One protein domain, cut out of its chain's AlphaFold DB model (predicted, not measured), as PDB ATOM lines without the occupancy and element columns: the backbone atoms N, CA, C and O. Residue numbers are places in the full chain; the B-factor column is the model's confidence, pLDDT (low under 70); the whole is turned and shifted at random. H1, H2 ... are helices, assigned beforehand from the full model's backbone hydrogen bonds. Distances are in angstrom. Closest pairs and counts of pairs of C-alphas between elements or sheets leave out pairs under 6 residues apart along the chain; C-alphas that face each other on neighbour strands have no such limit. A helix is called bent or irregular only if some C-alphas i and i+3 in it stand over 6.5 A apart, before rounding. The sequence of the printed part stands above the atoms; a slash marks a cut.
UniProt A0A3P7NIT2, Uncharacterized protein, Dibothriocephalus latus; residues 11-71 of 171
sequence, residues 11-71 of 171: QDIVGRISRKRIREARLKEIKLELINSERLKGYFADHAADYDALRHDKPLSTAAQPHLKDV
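AT A GLANCE: This is residues 11 to 71 of the 171 residues of an uncharacterized protein of Dibothriocephalus latus (UniProt A0A3P7NIT2). The printed part makes a long, narrow U: H1 and the long helix H2 run out along one arm, H3 makes the turn at the far end, and H4 with the unnamed stretch of residues 56 to 71 runs back toward the starting end. H4 packs on residues 31 to 35 of H2, and the two ends of the printed part, Gln 11 and Val 71, lie at the same end of the U. There are 61 residues printed, with four named helices in the order H1, H2, H3, H4 and no named strand; the class is all helix. The whole is only just extended, close to loose, with a radius of gyration of the C-alphas of 16.2 A, and its C-alphas span 48 by 19 by 17 A.

HOW THE PARTS SIT: H1, residues 11 to 16, is joined by a tight link of 2 residues to H2, residues 19 to 36, yet the two are apart. A tight link of 1 residue joins H2 to H3, residues 38 to 46. H2 and H3 are close but not clearly touching, with the closest C-alphas, those of Leu 34 and Leu 40, 7.0 A apart; their lines are about perpendicular at 79 degrees. Another tight link of 1 residue joins H3 to H4, residues 48 to 55. H3 and H4 are close but not clearly touching, with the closest C-alphas, those of Phe 44 and Tyr 51, 5.8 A apart; they run opposite ways at a steep tilt of 52 degrees. H4 touches H2, with residues 31 to 35 of H2 alone, and their closest C-alphas, those of Lys 31 and Leu 54, are 6.0 A apart. H2 and H4 run opposite ways at a steep tilt of 45 degrees. H1 is apart from H3 and from H4. In H1, H2 and H4 every O i to N i+4 pair is within hydrogen-bond range; in H3 it is 2 of 5, beside 4 of 6 O i to N i+3 pairs.

IN THESE COORDINATES: H1 begins at C-alpha 11, at (100.485, 259.022, 182.942), and is 8.7 A long from first to last C-alpha. H2, the longest helix with 18 residues, measures 25.9 A and ends at C-alpha 36, at (110.498, 286.122, 163.017). H3 measures 14.5 A; it is irregular, but only just, with C-alphas 39 and 42 7.0 A apart, and its line is a rough one. H4 measures 10.8 A and ends at C-alpha 55, at (111.223, 289.677, 173.714).

THE WHOLE: The two C-alphas farthest apart, those of Asp 46 and Val 71, are 49.6 A apart, while those of Gln 11 and Val 71 are 15.3 A apart. The printed part has no cut, and no link between its helices is long. Residues 56 to 71 hold no named element, and their C-alphas lie 6 to 27 A from the mean of the C-alphas. The mean pLDDT of the printed part is 86.0, and residues 61 and 64 are under 70.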
ATOM      1  N   GLN A  11     101.525 258.477 182.065       79.38
ATOM      2  CA  GLN A  11     100.485 259.022 182.942       79.38
ATOM      3  C   GLN A  11     100.946 260.307 183.646       79.38
ATOM      4  O   GLN A  11     100.205 261.296 183.664       79.38
ATOM      5  N   ASP A  12     102.194 260.347 184.114       78.81
ATOM      6  CA  ASP A  12     102.789 261.534 184.739       78.81
ATOM      7  C   ASP A  12     102.912 262.717 183.761       78.81
ATOM      8  O   ASP A  12     102.720 263.881 184.137       78.81
ATOM      9  N   ILE A  13     103.210 262.438 182.486       81.94
ATOM     10  CA  ILE A  13     103.270 263.453 181.424       81.94
ATOM     11  C   ILE A  13     101.871 263.985 181.113       81.94
ATOM     12  O   ILE A  13     101.681 265.204 181.067       81.94
ATOM     13  N   VAL A  14     100.887 263.101 180.936       85.00
ATOM     14  CA  VAL A  14      99.505 263.485 180.611       85.00
ATOM     15  C   VAL A  14      98.908 264.359 181.716       85.00
ATOM     16  O   VAL A  14      98.356 265.418 181.416       85.00
ATOM     17  N   GLY A  15      99.107 264.008 182.991       82.56
ATOM     18  CA  GLY A  15      98.636 264.818 184.122       82.56
ATOM     19  C   GLY A  15      99.292 266.204 184.220       82.56
ATOM     20  O   GLY A  15      98.731 267.139 184.794       82.56
ATOM     21  N   ARG A  16     100.477 266.375 183.627       82.94
ATOM     22  CA  ARG A  16     101.219 267.644 183.618       82.94
ATOM     23  C   ARG A  16     100.736 268.615 182.542       82.94
ATOM     24  O   ARG A  16     100.937 269.831 182.673       82.94
ATOM     25  N   ILE A  17     100.120 268.100 181.484       87.19
ATOM     26  CA  ILE A  17      99.569 268.900 180.395       87.19
ATOM     27  C   ILE A  17      98.245 269.497 180.877       87.19
ATOM     28  O   ILE A  17      97.200 268.859 180.880       87.19
ATOM     29  N   SER A  18      98.285 270.760 181.299       91.69
ATOM     30  CA  SER A  18      97.088 271.496 181.707       91.69
ATOM     31  C   SER A  18      96.679 272.530 180.662       91.69
ATOM     32  O   SER A  18      97.506 273.039 179.905       91.69
ATOM     33  N   ARG A  19      95.398 272.927 180.661       93.06
ATOM     34  CA  ARG A  19      94.876 273.983 179.768       93.06
ATOM     35  C   ARG A  19      95.680 275.284 179.869       93.06
ATOM     36  O   ARG A  19      95.906 275.953 178.865       93.06
ATOM     37  N   LYS A  20      96.149 275.617 181.075       91.44
ATOM     38  CA  LYS A  20      97.021 276.772 181.321       91.44
ATOM     39  C   LYS A  20      98.360 276.622 180.599       91.44
ATOM     40  O   LYS A  20      98.766 277.541 179.898       91.44
ATOM     41  N   ARG A  21      99.000 275.453 180.711       89.81
ATOM     42  CA  ARG A  21     100.263 275.152 180.020       89.81
ATOM     43  C   ARG A  21     100.112 275.196 178.506       89.81
ATOM     44  O   ARG A  21     100.965 275.767 177.843       89.81
ATOM     45  N   ILE A  22      99.012 274.658 177.979       91.38
ATOM     46  CA  ILE A  22      98.700 274.713 176.545       91.38
ATOM     47  C   ILE A  22      98.558 276.169 176.089       91.38
ATOM     48  O   ILE A  22      99.137 276.558 175.080       91.38
ATOM     49  N   ARG A  23      97.825 276.998 176.842       93.69
ATOM     50  CA  ARG A  23      97.651 278.420 176.520       93.69
ATOM     51  C   ARG A  23      98.982 279.172 176.531       93.69
ATOM     52  O   ARG A  23      99.268 279.897 175.588       93.69
ATOM     53  N   GLU A  24      99.796 278.985 177.566       91.25
ATOM     54  CA  GLU A  24     101.116 279.621 177.676       91.25
ATOM     55  C   GLU A  24     102.069 279.164 176.560       91.25
ATOM     56  O   GLU A  24     102.792 279.989 176.006       91.25
ATOM     57  N   ALA A  25     102.037 277.879 176.188       92.00
ATOM     58  CA  ALA A  25     102.815 277.343 175.073       92.00
ATOM     59  C   ALA A  25     102.419 277.979 173.735       92.00
ATOM     60  O   ALA A  25     103.287 278.473 173.023       92.00
ATOM     61  N   ARG A  26     101.115 278.041 173.440       94.56
ATOM     62  CA  ARG A  26     100.596 278.669 172.214       94.56
ATOM     63  C   ARG A  26     100.948 280.149 172.136       94.56
ATOM     64  O   ARG A  26     101.355 280.632 171.090       94.56
ATOM     65  N   LEU A  27     100.818 280.877 173.245       92.12
ATOM     66  CA  LEU A  27     101.194 282.291 173.283       92.12
ATOM     67  C   LEU A  27     102.685 282.485 173.003       92.12
ATOM     68  O   LEU A  27     103.047 283.428 172.310       92.12
ATOM     69  N   LYS A  28     103.543 281.604 173.523       91.50
ATOM     70  CA  LYS A  28     104.978 281.651 173.242       91.50
ATOM     71  C   LYS A  28     105.273 281.414 171.761       91.50
ATOM     72  O   LYS A  28     106.045 282.164 171.179       91.50
ATOM     73  N   GLU A  29     104.657 280.396 171.170       92.31
ATOM     74  CA  GLU A  29     104.789 280.086 169.744       92.31
ATOM     75  C   GLU A  29     104.396 281.290 168.880       92.31
ATOM     76  O   GLU A  29     105.220 281.793 168.127       92.31
ATOM     77  N   ILE A  30     103.201 281.850 169.097       93.56
ATOM     78  CA  ILE A  30     102.717 283.022 168.354       93.56
ATOM     79  C   ILE A  30     103.678 284.210 168.488       93.56
ATOM     80  O   ILE A  30     103.985 284.865 167.500       93.56
ATOM     81  N   LYS A  31     104.183 284.501 169.693       91.38
ATOM     82  CA  LYS A  31     105.124 285.614 169.898       91.38
ATOM     83  C   LYS A  31     106.435 285.431 169.134       91.38
ATOM     84  O   LYS A  31     106.951 286.403 168.590       91.38
ATOM     85  N   LEU A  32     106.963 284.209 169.090       91.56
ATOM     86  CA  LEU A  32     108.180 283.906 168.336       91.56
ATOM     87  C   LEU A  32     107.952 284.059 166.833       91.56
ATOM     88  O   LEU A  32     108.779 284.662 166.153       91.56
ATOM     89  N   GLU A  33     106.811 283.584 166.337       93.25
ATOM     90  CA  GLU A  33     106.423 283.772 164.938       93.25
ATOM     91  C   GLU A  33     106.290 285.257 164.578       93.25
ATOM     92  O   GLU A  33     106.761 285.684 163.526       93.25
ATOM     93  N   LEU A  34     105.733 286.083 165.470       92.44
ATOM     94  CA  LEU A  34     105.646 287.530 165.248       92.44
ATOM     95  C   LEU A  34     107.029 288.181 165.123       92.44
ATOM     96  O   LEU A  34     107.234 288.974 164.208       92.44
ATOM     97  N   ILE A  35     107.979 287.825 165.993       91.12
ATOM     98  CA  ILE A  35     109.358 288.343 165.945       91.12
ATOM     99  C   ILE A  35     110.074 287.915 164.654       91.12
ATOM    100  O   ILE A  35     110.848 288.690 164.091       91.12
ATOM    101  N   ASN A  36     109.828 286.689 164.189       91.12
ATOM    102  CA  ASN A  36     110.498 286.122 163.017       91.12
ATOM    103  C   ASN A  36     109.827 286.503 161.683       91.12
ATOM    104  O   ASN A  36     110.437 286.345 160.624       91.12
ATOM    105  N   SER A  37     108.597 287.020 161.722       93.94
ATOM    106  CA  SER A  37     107.807 287.374 160.542       93.94
ATOM    107  C   SER A  37     108.454 288.481 159.712       93.94
ATOM    108  O   SER A  37     108.702 289.585 160.192       93.94
ATOM    109  N   GLU A  38     108.654 288.227 158.419       91.81
ATOM    110  CA  GLU A  38     109.217 289.209 157.481       91.81
ATOM    111  C   GLU A  38     108.305 290.418 157.271       91.81
ATOM    112  O   GLU A  38     108.783 291.542 157.128       91.81
ATOM    113  N   ARG A  39     106.987 290.201 157.331       92.38
ATOM    114  CA  ARG A  39     105.970 291.240 157.116       92.38
ATOM    115  C   ARG A  39     105.948 292.287 158.227       92.38
ATOM    116  O   ARG A  39     105.543 293.417 157.981       92.38
ATOM    117  N   LEU A  40     106.357 291.914 159.439       90.44
ATOM    118  CA  LEU A  40     106.314 292.787 160.615       90.44
ATOM    119  C   LEU A  40     107.648 293.481 160.903       90.44
ATOM    120  O   LEU A  40     107.682 294.392 161.724       90.44
ATOM    121  N   LYS A  41     108.731 293.123 160.199       89.31
ATOM    122  CA  LYS A  41     110.050 293.757 160.380       89.31
ATOM    123  C   LYS A  41     109.999 295.276 160.193       89.31
ATOM    124  O   LYS A  41     110.597 295.991 160.987       89.31
ATOM    125  N   GLY A  42     109.261 295.757 159.189       92.12
ATOM    126  CA  GLY A  42     109.063 297.194 158.963       92.12
ATOM    127  C   GLY A  42     108.275 297.864 160.093       92.12
ATOM    128  O   GLY A  42     108.685 298.898 160.595       92.12
ATOM    129  N   TYR A  43     107.207 297.220 160.571       93.38
ATOM    130  CA  TYR A  43     106.389 297.741 161.670       93.38
ATOM    131  C   TYR A  43     107.185 297.909 162.973       93.38
ATOM    132  O   TYR A  43     107.057 298.924 163.656       93.38
ATOM    133  N   PHE A  44     108.044 296.939 163.297       92.19
ATOM    134  CA  PHE A  44     108.893 296.996 164.488       92.19
ATOM    135  C   PHE A  44     110.034 298.013 164.392       92.19
ATOM    136  O   PHE A  44     110.559 298.403 165.433       92.19
ATOM    137  N   ALA A  45     110.408 298.460 163.188       90.00
ATOM    138  CA  ALA A  45     111.361 299.558 163.033       90.00
ATOM    139  C   ALA A  45     110.771 300.874 163.569       90.00
ATOM    140  O   ALA A  45     111.470 301.626 164.246       90.00
ATOM    141  N   ASP A  46     109.474 301.091 163.340       94.50
ATOM    142  CA  ASP A  46     108.745 302.270 163.818       94.50
ATOM    143  C   ASP A  46     108.233 302.095 165.267       94.50
ATOM    144  O   ASP A  46     108.062 303.075 165.992       94.50
ATOM    145  N   HIS A  47     108.026 300.848 165.719       90.75
ATOM    146  CA  HIS A  47     107.447 300.496 167.026       90.75
ATOM    147  C   HIS A  47     108.374 299.580 167.846       90.75
ATOM    148  O   HIS A  47     108.069 298.415 168.120       90.75
ATOM    149  N   ALA A  48     109.514 300.120 168.285       90.06
ATOM    150  CA  ALA A  48     110.503 299.366 169.066       90.06
ATOM    151  C   ALA A  48     109.953 298.831 170.408       90.06
ATOM    152  O   ALA A  48     110.323 297.740 170.843       90.06
ATOM    153  N   ALA A  49     109.022 299.554 171.042       91.19
ATOM    154  CA  ALA A  49     108.419 299.149 172.314       91.19
ATOM    155  C   ALA A  49     107.659 297.811 172.219       91.19
ATOM    156  O   ALA A  49     107.712 296.996 173.142       91.19
ATOM    157  N   ASP A  50     106.995 297.557 171.090       91.19
ATOM    158  CA  ASP A  50     106.234 296.325 170.873       91.19
ATOM    159  C   ASP A  50     107.159 295.137 170.598       91.19
ATOM    160  O   ASP A  50     106.916 294.025 171.074       91.19
ATOM    161  N   TYR A  51     108.267 295.378 169.895       91.00
ATOM    162  CA  TYR A  51     109.314 294.377 169.701       91.00
ATOM    163  C   TYR A  51     109.928 293.935 171.039       91.00
ATOM    164  O   TYR A  51     110.073 292.735 171.305       91.00
ATOM    165  N   ASP A  52     110.216 294.891 171.923       90.19
ATOM    166  CA  ASP A  52     110.743 294.609 173.259       90.19
ATOM    167  C   ASP A  52     109.714 293.874 174.134       90.19
ATOM    168  O   ASP A  52     110.049 292.902 174.822       90.19
ATOM    169  N   ALA A  53     108.433 294.242 174.045       88.31
ATOM    170  CA  ALA A  53     107.352 293.544 174.743       88.31
ATOM    171  C   ALA A  53     107.223 292.064 174.327       88.31
ATOM    172  O   ALA A  53     106.870 291.209 175.154       88.31
ATOM    173  N   LEU A  54     107.529 291.736 173.066       88.19
ATOM    174  CA  LEU A  54     107.567 290.357 172.576       88.19
ATOM    175  C   LEU A  54     108.810 289.596 173.065       88.19
ATOM    176  O   LEU A  54     108.694 288.404 173.357       88.19
ATOM    177  N   ARG A  55     109.961 290.268 173.218       87.25
ATOM    178  CA  ARG A  55     111.223 289.677 173.714       87.25
ATOM    179  C   ARG A  55     111.233 289.345 175.202       87.25
ATOM    180  O   ARG A  55     111.969 288.458 175.628       87.25
ATOM    181  N   HIS A  56     110.461 290.061 176.012       81.06
ATOM    182  CA  HIS A  56     110.397 289.842 177.459       81.06
ATOM    183  C   HIS A  56     109.441 288.704 177.865       81.06
ATOM    184  O   HIS A  56     108.903 288.690 178.978       81.06
ATOM    185  N   ASP A  57     109.193 287.738 176.977       79.25
ATOM    186  CA  ASP A  57     108.314 286.621 177.277       79.25
ATOM    187  C   ASP A  57     108.896 285.720 178.377       79.25
ATOM    188  O   ASP A  57     110.091 285.438 178.475       79.25
ATOM    189  N   LYS A  58     108.016 285.268 179.275       78.25
ATOM    190  CA  LYS A  58     108.421 284.348 180.335       78.25
ATOM    191  C   LYS A  58     108.686 282.990 179.694       78.25
ATOM    192  O   LYS A  58     107.774 282.450 179.060       78.25
ATOM    193  N   PRO A  59     109.864 282.378 179.906       77.62
ATOM    194  CA  PRO A  59     110.099 281.040 179.404       77.62
ATOM    195  C   PRO A  59     109.061 280.103 180.020       77.62
ATOM    196  O   PRO A  59     108.881 280.080 181.241       77.62
ATOM    197  N   LEU A  60     108.385 279.322 179.173       81.31
ATOM    198  CA  LEU A  60     107.497 278.253 179.617       81.31
ATOM    199  C   LEU A  60     108.319 277.240 180.429       81.31
ATOM    200  O   LEU A  60     108.924 276.318 179.886       81.31
ATOM    201  N   SER A  61     108.389 277.446 181.743       68.19
ATOM    202  CA  SER A  61     109.217 276.636 182.631       68.19
ATOM    203  C   SER A  61     108.495 275.335 182.945       68.19
ATOM    204  O   SER A  61     107.637 275.261 183.836       68.19
ATOM    205  N   THR A  62     108.792 274.294 182.178       71.69
ATOM    206  CA  THR A  62     108.377 272.931 182.504       71.69
ATOM    207  C   THR A  62     109.270 272.452 183.642       71.69
ATOM    208  O   THR A  62     110.422 272.099 183.416       71.69
ATOM    209  N   ALA A  63     108.778 272.462 184.888       71.88
ATOM    210  CA  ALA A  63     109.594 271.969 186.001       71.88
ATOM    211  C   ALA A  63     109.985 270.504 185.723       71.88
ATOM    212  O   ALA A  63     109.124 269.672 185.436       71.88
ATOM    213  N   ALA A  64     111.276 270.195 185.713       68.88
ATOM    214  CA  ALA A  64     111.723 268.852 185.376       68.88
ATOM    215  C   ALA A  64     111.411 267.915 186.548       68.88
ATOM    216  O   ALA A  64     111.950 268.112 187.639       68.88
ATOM    217  N   GLN A  65     110.558 266.914 186.329       73.31
ATOM    218  CA  GLN A  65     110.269 265.920 187.358       73.31
ATOM    219  C   GLN A  65     111.510 265.056 187.610       73.31
ATOM    220  O   GLN A  65     112.143 264.631 186.645       73.31
ATOM    221  N   PRO A  66     111.906 264.814 188.873       71.56
ATOM    222  CA  PRO A  66     113.121 264.068 189.180       71.56
ATOM    223  C   PRO A  66     113.029 262.600 188.742       71.56
ATOM    224  O   PRO A  66     114.006 262.087 188.216       71.56
ATOM    225  N   HIS A  67     111.857 261.970 188.869       73.75
ATOM    226  CA  HIS A  67     111.631 260.566 188.498       73.75
ATOM    227  C   HIS A  67     111.549 260.337 186.979       73.75
ATOM    228  O   HIS A  67     111.880 259.259 186.512       73.75
ATOM    229  N   LEU A  68     111.208 261.360 186.185       71.50
ATOM    230  CA  LEU A  68     111.248 261.286 184.713       71.50
ATOM    231  C   LEU A  68     112.667 261.404 184.132       71.50
ATOM    232  O   LEU A  68     112.845 261.266 182.924       71.50
ATOM    233  N   LYS A  69     113.678 261.732 184.947       70.44
ATOM    234  CA  LYS A  69     115.065 261.876 184.472       70.44
ATOM    235  C   LYS A  69     115.794 260.541 184.378       70.44
ATOM    236  O   LYS A  69     116.716 260.426 183.572       70.44
ATOM    237  N   ASP A  70     115.399 259.572 185.197       75.81
ATOM    238  CA  ASP A  70     116.003 258.247 185.221       75.81
ATOM    239  C   ASP A  70     115.346 257.377 184.151       75.81
ATOM    240  O   ASP A  70     114.349 256.698 184.378       75.81
ATOM    241  N   VAL A  71     115.915 257.439 182.947       75.44
ATOM    242  CA  VAL A  71     115.509 256.592 181.825       75.44
ATOM    243  C   VAL A  71     116.269 255.265 181.913       75.44
ATOM    244  O   VAL A  71     117.506 255.276 181.873       75.44
TER     245      VAL A  71